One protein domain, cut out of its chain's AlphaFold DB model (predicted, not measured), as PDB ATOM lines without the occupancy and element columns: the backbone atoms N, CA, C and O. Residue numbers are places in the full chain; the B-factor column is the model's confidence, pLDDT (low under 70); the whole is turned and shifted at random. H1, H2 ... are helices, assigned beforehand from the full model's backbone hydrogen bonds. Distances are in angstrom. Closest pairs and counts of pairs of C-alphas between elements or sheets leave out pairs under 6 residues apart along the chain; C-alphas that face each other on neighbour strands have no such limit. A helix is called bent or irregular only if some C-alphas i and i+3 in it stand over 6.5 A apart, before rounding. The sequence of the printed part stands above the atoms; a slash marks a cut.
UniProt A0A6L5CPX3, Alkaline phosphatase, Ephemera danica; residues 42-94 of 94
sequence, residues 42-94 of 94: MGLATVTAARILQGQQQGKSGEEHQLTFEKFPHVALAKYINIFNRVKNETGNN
ATOM      1  N   MET A  42       4.915  84.694  52.591       95.56
ATOM      2  CA  MET A  42       5.373  83.825  53.683       95.56
ATOM      3  C   MET A  42       6.731  83.165  53.381       95.56
ATOM      4  O   MET A  42       6.845  81.949  53.235       95.56
ATOM      5  N   GLY A  43       7.780  83.983  53.275       93.62
ATOM      6  CA  GLY A  43       9.162  83.505  53.158       93.62
ATOM      7  C   GLY A  43       9.696  82.876  54.454       93.62
ATOM      8  O   GLY A  43       9.047  82.925  55.498       93.62
ATOM      9  N   LEU A  44      10.919  82.333  54.413       94.75
ATOM     10  CA  LEU A  44      11.544  81.660  55.568       94.75
ATOM     11  C   LEU A  44      11.594  82.545  56.824       94.75
ATOM     12  O   LEU A  44      11.255  82.085  57.907       94.75
ATOM     13  N   ALA A  45      11.955  83.824  56.678       96.12
ATOM     14  CA  ALA A  45      11.997  84.760  57.802       96.12
ATOM     15  C   ALA A  45      10.607  84.976  58.429       96.12
ATOM     16  O   ALA A  45      10.476  84.982  59.651       96.12
ATOM     17  N   THR A  46       9.566  85.089  57.597       96.69
ATOM     18  CA  THR A  46       8.173  85.215  58.044       96.69
ATOM     19  C   THR A  46       7.729  83.970  58.812       96.69
ATOM     20  O   THR A  46       7.113  84.092  59.867       96.69
ATOM     21  N   VAL A  47       8.084  82.774  58.327       96.31
ATOM     22  CA  VAL A  47       7.800  81.497  59.005       96.31
ATOM     23  C   VAL A  47       8.483  81.436  60.375       96.31
ATOM     24  O   VAL A  47       7.822  81.136  61.369       96.31
ATOM     25  N   THR A  48       9.771  81.787  60.461       96.75
ATOM     26  CA  THR A  48      10.514  81.809  61.733       96.75
ATOM     27  C   THR A  48       9.925  82.813  62.724       96.75
ATOM     28  O   THR A  48       9.710  82.476  63.886       96.75
ATOM     29  N   ALA A  49       9.603  84.031  62.274       97.25
ATOM     30  CA  ALA A  49       8.987  85.043  63.129       97.25
ATOM     31  C   ALA A  49       7.610  84.591  63.644       97.25
ATOM     32  O   ALA A  49       7.317  84.727  64.831       97.25
ATOM     33  N   ALA A  50       6.786  83.999  62.773       96.88
ATOM     34  CA  ALA A  50       5.473  83.477  63.142       96.88
ATOM     35  C   ALA A  50       5.571  82.337  64.165       96.88
ATOM     36  O   ALA A  50       4.785  82.289  65.111       96.88
ATOM     37  N   ARG A  51       6.553  81.443  64.009       96.56
ATOM     38  CA  ARG A  51       6.837  80.373  64.970       96.56
ATOM     39  C   ARG A  51       7.171  80.935  66.353       96.56
ATOM     40  O   ARG A  51       6.537  80.526  67.324       96.56
ATOM     41  N   ILE A  52       8.119  81.872  66.429       98.00
ATOM     42  CA  ILE A  52       8.537  82.494  67.695       98.00
ATOM     43  C   ILE A  52       7.346  83.191  68.351       98.00
ATOM     44  O   ILE A  52       7.044  82.928  69.516       98.00
ATOM     45  N   LEU A  53       6.624  84.012  67.585       97.69
ATOM     46  CA  LEU A  53       5.456  84.737  68.072       97.69
ATOM     47  C   LEU A  53       4.385  83.782  68.614       97.69
ATOM     48  O   LEU A  53       3.865  84.000  69.706       97.69
ATOM     49  N   GLN A  54       4.069  82.704  67.890       97.50
ATOM     50  CA  GLN A  54       3.068  81.737  68.340       97.50
ATOM     51  C   GLN A  54       3.516  80.993  69.607       97.50
ATOM     52  O   GLN A  54       2.691  80.753  70.488       97.50
ATOM     53  N   GLY A  55       4.798  80.642  69.729       97.19
ATOM     54  CA  GLY A  55       5.322  80.030  70.951       97.19
ATOM     55  C   GLY A  55       5.256  80.979  72.153       97.19
ATOM     56  O   GLY A  55       4.799  80.581  73.223       97.19
ATOM     57  N   GLN A  56       5.592  82.257  71.963       97.69
ATOM     58  CA  GLN A  56       5.479  83.286  73.005       97.69
ATOM     59  C   GLN A  56       4.026  83.525  73.436       97.69
ATOM     60  O   GLN A  56       3.744  83.636  74.628       97.69
ATOM     61  N   GLN A  57       3.074  83.510  72.496       97.50
ATOM     62  CA  GLN A  57       1.636  83.576  72.799       97.50
ATOM     63  C   GLN A  57       1.141  82.384  73.638       97.50
ATOM     64  O   GLN A  57       0.116  82.489  74.307       97.50
ATOM     65  N   GLN A  58       1.868  81.264  73.633       96.06
ATOM     66  CA  GLN A  58       1.607  80.091  74.475       96.06
ATOM     67  C   GLN A  58       2.378  80.120  75.806       96.06
ATOM     68  O   GLN A  58       2.374  79.123  76.528       96.06
ATOM     69  N   GLY A  59       3.060  81.222  76.131       95.00
ATOM     70  CA  GLY A  59       3.881  81.346  77.339       95.00
ATOM     71  C   GLY A  59       5.204  80.572  77.287       95.00
ATOM     72  O   GLY A  59       5.786  80.298  78.334       95.00
ATOM     73  N   LYS A  60       5.664  80.185  76.090       93.56
ATOM     74  CA  LYS A  60       6.945  79.497  75.854       93.56
ATOM     75  C   LYS A  60       8.027  80.479  75.395       93.56
ATOM     76  O   LYS A  60       7.736  81.656  75.191       93.56
ATOM     77  N   SER A  61       9.267  80.010  75.216       91.62
ATOM     78  CA  SER A  61      10.365  80.888  74.779       91.62
ATOM     79  C   SER A  61      10.175  81.348  73.325       91.62
ATOM     80  O   SER A  61      10.357  82.524  73.003       91.62
ATOM     81  N   GLY A  62       9.689  80.439  72.477       93.25
ATOM     82  CA  GLY A  62       9.266  80.704  71.106       93.25
ATOM     83  C   GLY A  62      10.052  79.898  70.079       93.25
ATOM     84  O   GLY A  62       9.459  79.336  69.160       93.25
ATOM     85  N   GLU A  63      11.369  79.815  70.236       91.06
ATOM     86  CA  GLU A  63      12.282  79.221  69.249       91.06
ATOM     87  C   GLU A  63      12.066  77.711  69.061       91.06
ATOM     88  O   GLU A  63      12.154  77.187  67.947       91.06
ATOM     89  N   GLU A  64      11.697  77.029  70.141       91.12
ATOM     90  CA  GLU A  64      11.382  75.603  70.204       91.12
ATOM     91  C   GLU A  64      10.001  75.258  69.634       91.12
ATOM     92  O   GLU A  64       9.661  74.086  69.447       91.12
ATOM     93  N   HIS A  65       9.166  76.269  69.378       95.56
ATOM     94  CA  HIS A  65       7.830  76.047  68.849       95.56
ATOM     95  C   HIS A  65       7.892  75.520  67.410       95.56
ATOM     96  O   HIS A  65       8.855  75.731  66.680       95.56
ATOM     97  N   GLN A  66       6.846  74.826  66.975       95.56
ATOM     98  CA  GLN A  66       6.702  74.389  65.586       95.56
ATOM     99  C   GLN A  66       5.297  74.703  65.100       95.56
ATOM    100  O   GLN A  66       4.307  74.318  65.735       95.56
ATOM    101  N   LEU A  67       5.209  75.358  63.943       96.12
ATOM    102  CA  LEU A  67       3.941  75.586  63.263       96.12
ATOM    103  C   LEU A  67       3.381  74.253  62.749       96.12
ATOM    104  O   LEU A  67       4.113  73.299  62.483       96.12
ATOM    105  N   THR A  68       2.061  74.174  62.579       95.19
ATOM    106  CA  THR A  68       1.384  72.927  62.183       95.19
ATOM    107  C   THR A  68       1.928  72.338  60.880       95.19
ATOM    108  O   THR A  68       2.132  71.129  60.801       95.19
ATOM    109  N   PHE A  69       2.212  73.179  59.881       94.38
ATOM    110  CA  PHE A  69       2.732  72.734  58.583       94.38
ATOM    111  C   PHE A  69       4.207  72.304  58.629       94.38
ATOM    112  O   PHE A  69       4.649  71.566  57.756       94.38
ATOM    113  N   GLU A  70       4.974  72.695  59.650       93.81
ATOM    114  CA  GLU A  70       6.374  72.267  59.812       93.81
ATOM    115  C   GLU A  70       6.486  70.826  60.326       93.81
ATOM    116  O   GLU A  70       7.558  70.229  60.293       93.81
ATOM    117  N   LYS A  71       5.365  70.247  60.770       92.69
ATOM    118  CA  LYS A  71       5.251  68.830  61.134       92.69
ATOM    119  C   LYS A  71       4.956  67.939  59.928       92.69
ATOM    120  O   LYS A  71       4.882  66.720  60.085       92.69
ATOM    121  N   PHE A  72       4.736  68.517  58.743       92.50
ATOM    122  CA  PHE A  72       4.539  67.734  57.530       92.50
ATOM    123  C   PHE A  72       5.810  66.938  57.199       92.50
ATOM    124  O   PHE A  72       6.919  67.431  57.402       92.50
ATOM    125  N   PRO A  73       5.675  65.700  56.692       90.12
ATOM    126  CA  PRO A  73       6.807  64.782  56.538       90.12
ATOM    127  C   PRO A  73       7.776  65.175  55.414       90.12
ATOM    128  O   PRO A  73       8.868  64.617  55.325       90.12
ATOM    129  N   HIS A  74       7.380  66.103  54.540       90.69
ATOM    130  CA  HIS A  74       8.145  66.500  53.365       90.69
ATOM    131  C   HIS A  74       8.243  68.021  53.279       90.69
ATOM    132  O   HIS A  74       7.256  68.731  53.466       90.69
ATOM    133  N   VAL A  75       9.438  68.502  52.946       93.75
ATOM    134  CA  VAL A  75       9.745  69.914  52.721       93.75
ATOM    135  C   VAL A  75      10.555  70.046  51.436       93.75
ATOM    136  O   VAL A  75      11.362  69.177  51.108       93.75
ATOM    137  N   ALA A  76      10.333  71.129  50.699       93.88
ATOM    138  CA  ALA A  76      11.079  71.460  49.495       93.88
ATOM    139  C   ALA A  76      11.262  72.977  49.395       93.88
ATOM    140  O   ALA A  76      10.460  73.748  49.923       93.88
ATOM    141  N   LEU A  77      12.309  73.402  48.687       94.88
ATOM    142  CA  LEU A  77      12.513  74.803  48.332       94.88
ATOM    143  C   LEU A  77      11.972  75.052  46.924       94.88
ATOM    144  O   LEU A  77      12.335  74.355  45.977       94.88
ATOM    145  N   ALA A  78      11.129  76.072  46.785       91.25
ATOM    146  CA  ALA A  78      10.624  76.515  45.495       91.25
ATOM    147  C   ALA A  78      11.449  77.703  44.994       91.25
ATOM    148  O   ALA A  78      11.530  78.748  45.643       91.25
ATOM    149  N   LYS A  79      12.044  77.563  43.808       87.88
ATOM    150  CA  LYS A  79      12.674  78.684  43.116       87.88
ATOM    151  C   LYS A  79      11.593  79.481  42.395       87.88
ATOM    152  O   LYS A  79      11.064  79.017  41.389       87.88
ATOM    153  N   TYR A  80      11.297  80.683  42.873       79.00
ATOM    154  CA  TYR A  80      10.424  81.606  42.155       79.00
ATOM    155  C   TYR A  80      11.287  82.613  41.389       79.00
ATOM    156  O   TYR A  80      12.039  83.396  41.962       79.00
ATOM    157  N   ILE A  81      11.223  82.568  40.062       77.50
ATOM    158  CA  ILE A  81      11.761  83.618  39.197       77.50
ATOM    159  C   ILE A  81      10.619  84.055  38.299       77.50
ATOM    160  O   ILE A  81      10.051  83.242  37.574       77.50
ATOM    161  N   ASN A  82      10.316  85.348  38.313       77.94
ATOM    162  CA  ASN A  82       9.471  85.931  37.288       77.94
ATOM    163  C   ASN A  82      10.343  86.261  36.066       77.94
ATOM    164  O   ASN A  82      11.212  87.133  36.138       77.94
ATOM    165  N   ILE A  83      10.112  85.560  34.953       75.25
ATOM    166  CA  ILE A  83      10.857  85.744  33.699       75.25
ATOM    167  C   ILE A  83      10.772  87.179  33.159       75.25
ATOM    168  O   ILE A  83      11.756  87.686  32.630       75.25
ATOM    169  N   PHE A  84       9.652  87.879  33.362       64.62
ATOM    170  CA  PHE A  84       9.482  89.254  32.888       64.62
ATOM    171  C   PHE A  84      10.318  90.252  33.692       64.62
ATOM    172  O   PHE A  84      10.937  91.143  33.116       64.62
ATOM    173  N   ASN A  85      10.382  90.091  35.017       62.06
ATOM    174  CA  ASN A  85      11.219  90.951  35.861       62.06
ATOM    175  C   ASN A  85      12.709  90.686  35.632       62.06
ATOM    176  O   ASN A  85      13.517  91.606  35.716       62.06
ATOM    177  N   ARG A  86      13.068  89.442  35.294       58.38
ATOM    178  CA  ARG A  86      14.439  89.088  34.930       58.38
ATOM    179  C   ARG A  86      14.890  89.823  33.667       58.38
ATOM    180  O   ARG A  86      15.915  90.489  33.706       58.38
ATOM    181  N   VAL A  87      14.082  89.796  32.604       59.75
ATOM    182  CA  VAL A  87      14.396  90.513  31.357       59.75
ATOM    183  C   VAL A  87      14.433  92.028  31.576       59.75
ATOM    184  O   VAL A  87      15.342  92.678  31.079       59.75
ATOM    185  N   LYS A  88      13.529  92.620  32.371       57.81
ATOM    186  CA  LYS A  88      13.574  94.068  32.670       57.81
ATOM    187  C   LYS A  88      14.875  94.514  33.343       57.81
ATOM    188  O   LYS A  88      15.381  95.582  33.018       57.81
ATOM    189  N   ASN A  89      15.415  93.698  34.247       58.62
ATOM    190  CA  ASN A  89      16.684  93.989  34.914       58.62
ATOM    191  C   ASN A  89      17.897  93.707  34.009       58.62
ATOM    192  O   ASN A  89      18.921  94.366  34.145       58.62
ATOM    193  N   GLU A  90      17.787  92.745  33.086       60.78
ATOM    194  CA  GLU A  90      18.841  92.399  32.118       60.78
ATOM    195  C   GLU A  90      18.898  93.373  30.925       60.78
ATOM    196  O   GLU A  90      19.973  93.625  30.391       60.78
ATOM    197  N   THR A  91      17.765  93.960  30.528       58.69
ATOM    198  CA  THR A  91      17.660  94.862  29.363       58.69
ATOM    199  C   THR A  91      17.702  96.340  29.745       58.69
ATOM    200  O   THR A  91      17.254  97.151  28.946       58.69
ATOM    201  N   GLY A  92      18.193  96.666  30.954       54.72
ATOM    202  CA  GLY A  92      18.313  98.011  31.535       54.72
ATOM    203  C   GLY A  92      17.923  99.141  30.585       54.72
ATOM    204  O   GLY A  92      18.752  99.603  29.805       54.72
ATOM    205  N   ASN A  93      16.647  99.536  30.617       53.06
ATOM    206  CA  ASN A  93      16.191 100.687  29.851       53.06
ATOM    207  C   ASN A  93      16.949 101.919  30.359       53.06
ATOM    208  O   ASN A  93      16.756 102.331  31.507       53.06
ATOM    209  N   ASN A  94      17.783 102.477  29.483       48.50
ATOM    210  CA  ASN A  94      17.942 103.925  29.389       48.50
ATOM    211  C   ASN A  94      16.590 104.564  29.052       48.50
ATOM    212  O   ASN A  94      15.833 103.950  28.261       48.50
TER     213      ASN A  94
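AT A GLANCE: This is residues 42 to 94 of the 94 residues of the protein "Alkaline phosphatase" of Ephemera danica (UniProt A0A6L5CPX3). One longer helix, H1, with the chain folded back beside its last turns, makes one end of the model, and from there a long thin arm reaches away to the other end. The turn after H1, residues 58 to 62, brings the chain back alongside the helix and on to the one-turn helix H2; the arm, residues 71 to 94, stands free and holds the short helix H3 near its end. The printed part has 53 residues with three named helices, H1, H2 and H3 in that order, and no named strand; the class is all helix, though under half of the residues, 26 of 53, are in named elements. The whole is extended, with a radius of gyration of the C-alphas of 17.7 A, and its C-alphas span 55 by 26 by 11 A, much of that length being made by the arm.

HOW THE PARTS SIT: The longest helix is H1, residues 44 to 57, and it touches no helix. H2, residues 68 to 71, follows it after a short link of 10 residues, and H1 and H2 are apart, with no C-alpha of the one within 8 A of the other. H3, residues 83 to 90, follows H2 after a long link of 11 residues, and H2 and H3 are apart. H1 and H3 are apart too. Residues 71 to 94, of which 83 to 90 belong to H3, stand free: none of their C-alphas has a C-alpha 8 or more residues away along the chain within 10 A. In H1 and H3 every O i to N i+4 pair is within hydrogen-bond range; H2, with 4 residues, is too short for such a pair, and its 1 pair of O i and N i+3 is within range.

IN THESE COORDINATES: H1 begins with Leu 44, whose C-alpha is at (11.544, 81.660, 55.568), and ends with Gln 57 at (1.636, 83.576, 72.799), 20.0 A from first to last C-alpha. H2 runs from Thr 68, with its C-alpha at (1.384, 72.927, 62.183), to Lys 71, 5.7 A from first to last C-alpha. H3 runs from Ile 83 to Glu 90 over 10.5 A and ends at C-alpha 90, (18.841, 92.399, 32.118). No helix is bent.

THE WHOLE: The two C-alphas farthest apart are those of Gly 59 and Asn 94, at 54.8 A. The first and last printed C-alphas, Met 42 and Asn 94, are 33.9 A apart, and Asn 94 is the chain's last residue. The printed part has no cut. The link from H2 to H3 is long. The mean pLDDT of the printed part is 85.7; residues 84 to 94 are under 70, and the mean for H3 is 62, against 97 for H1 and 94 for H2.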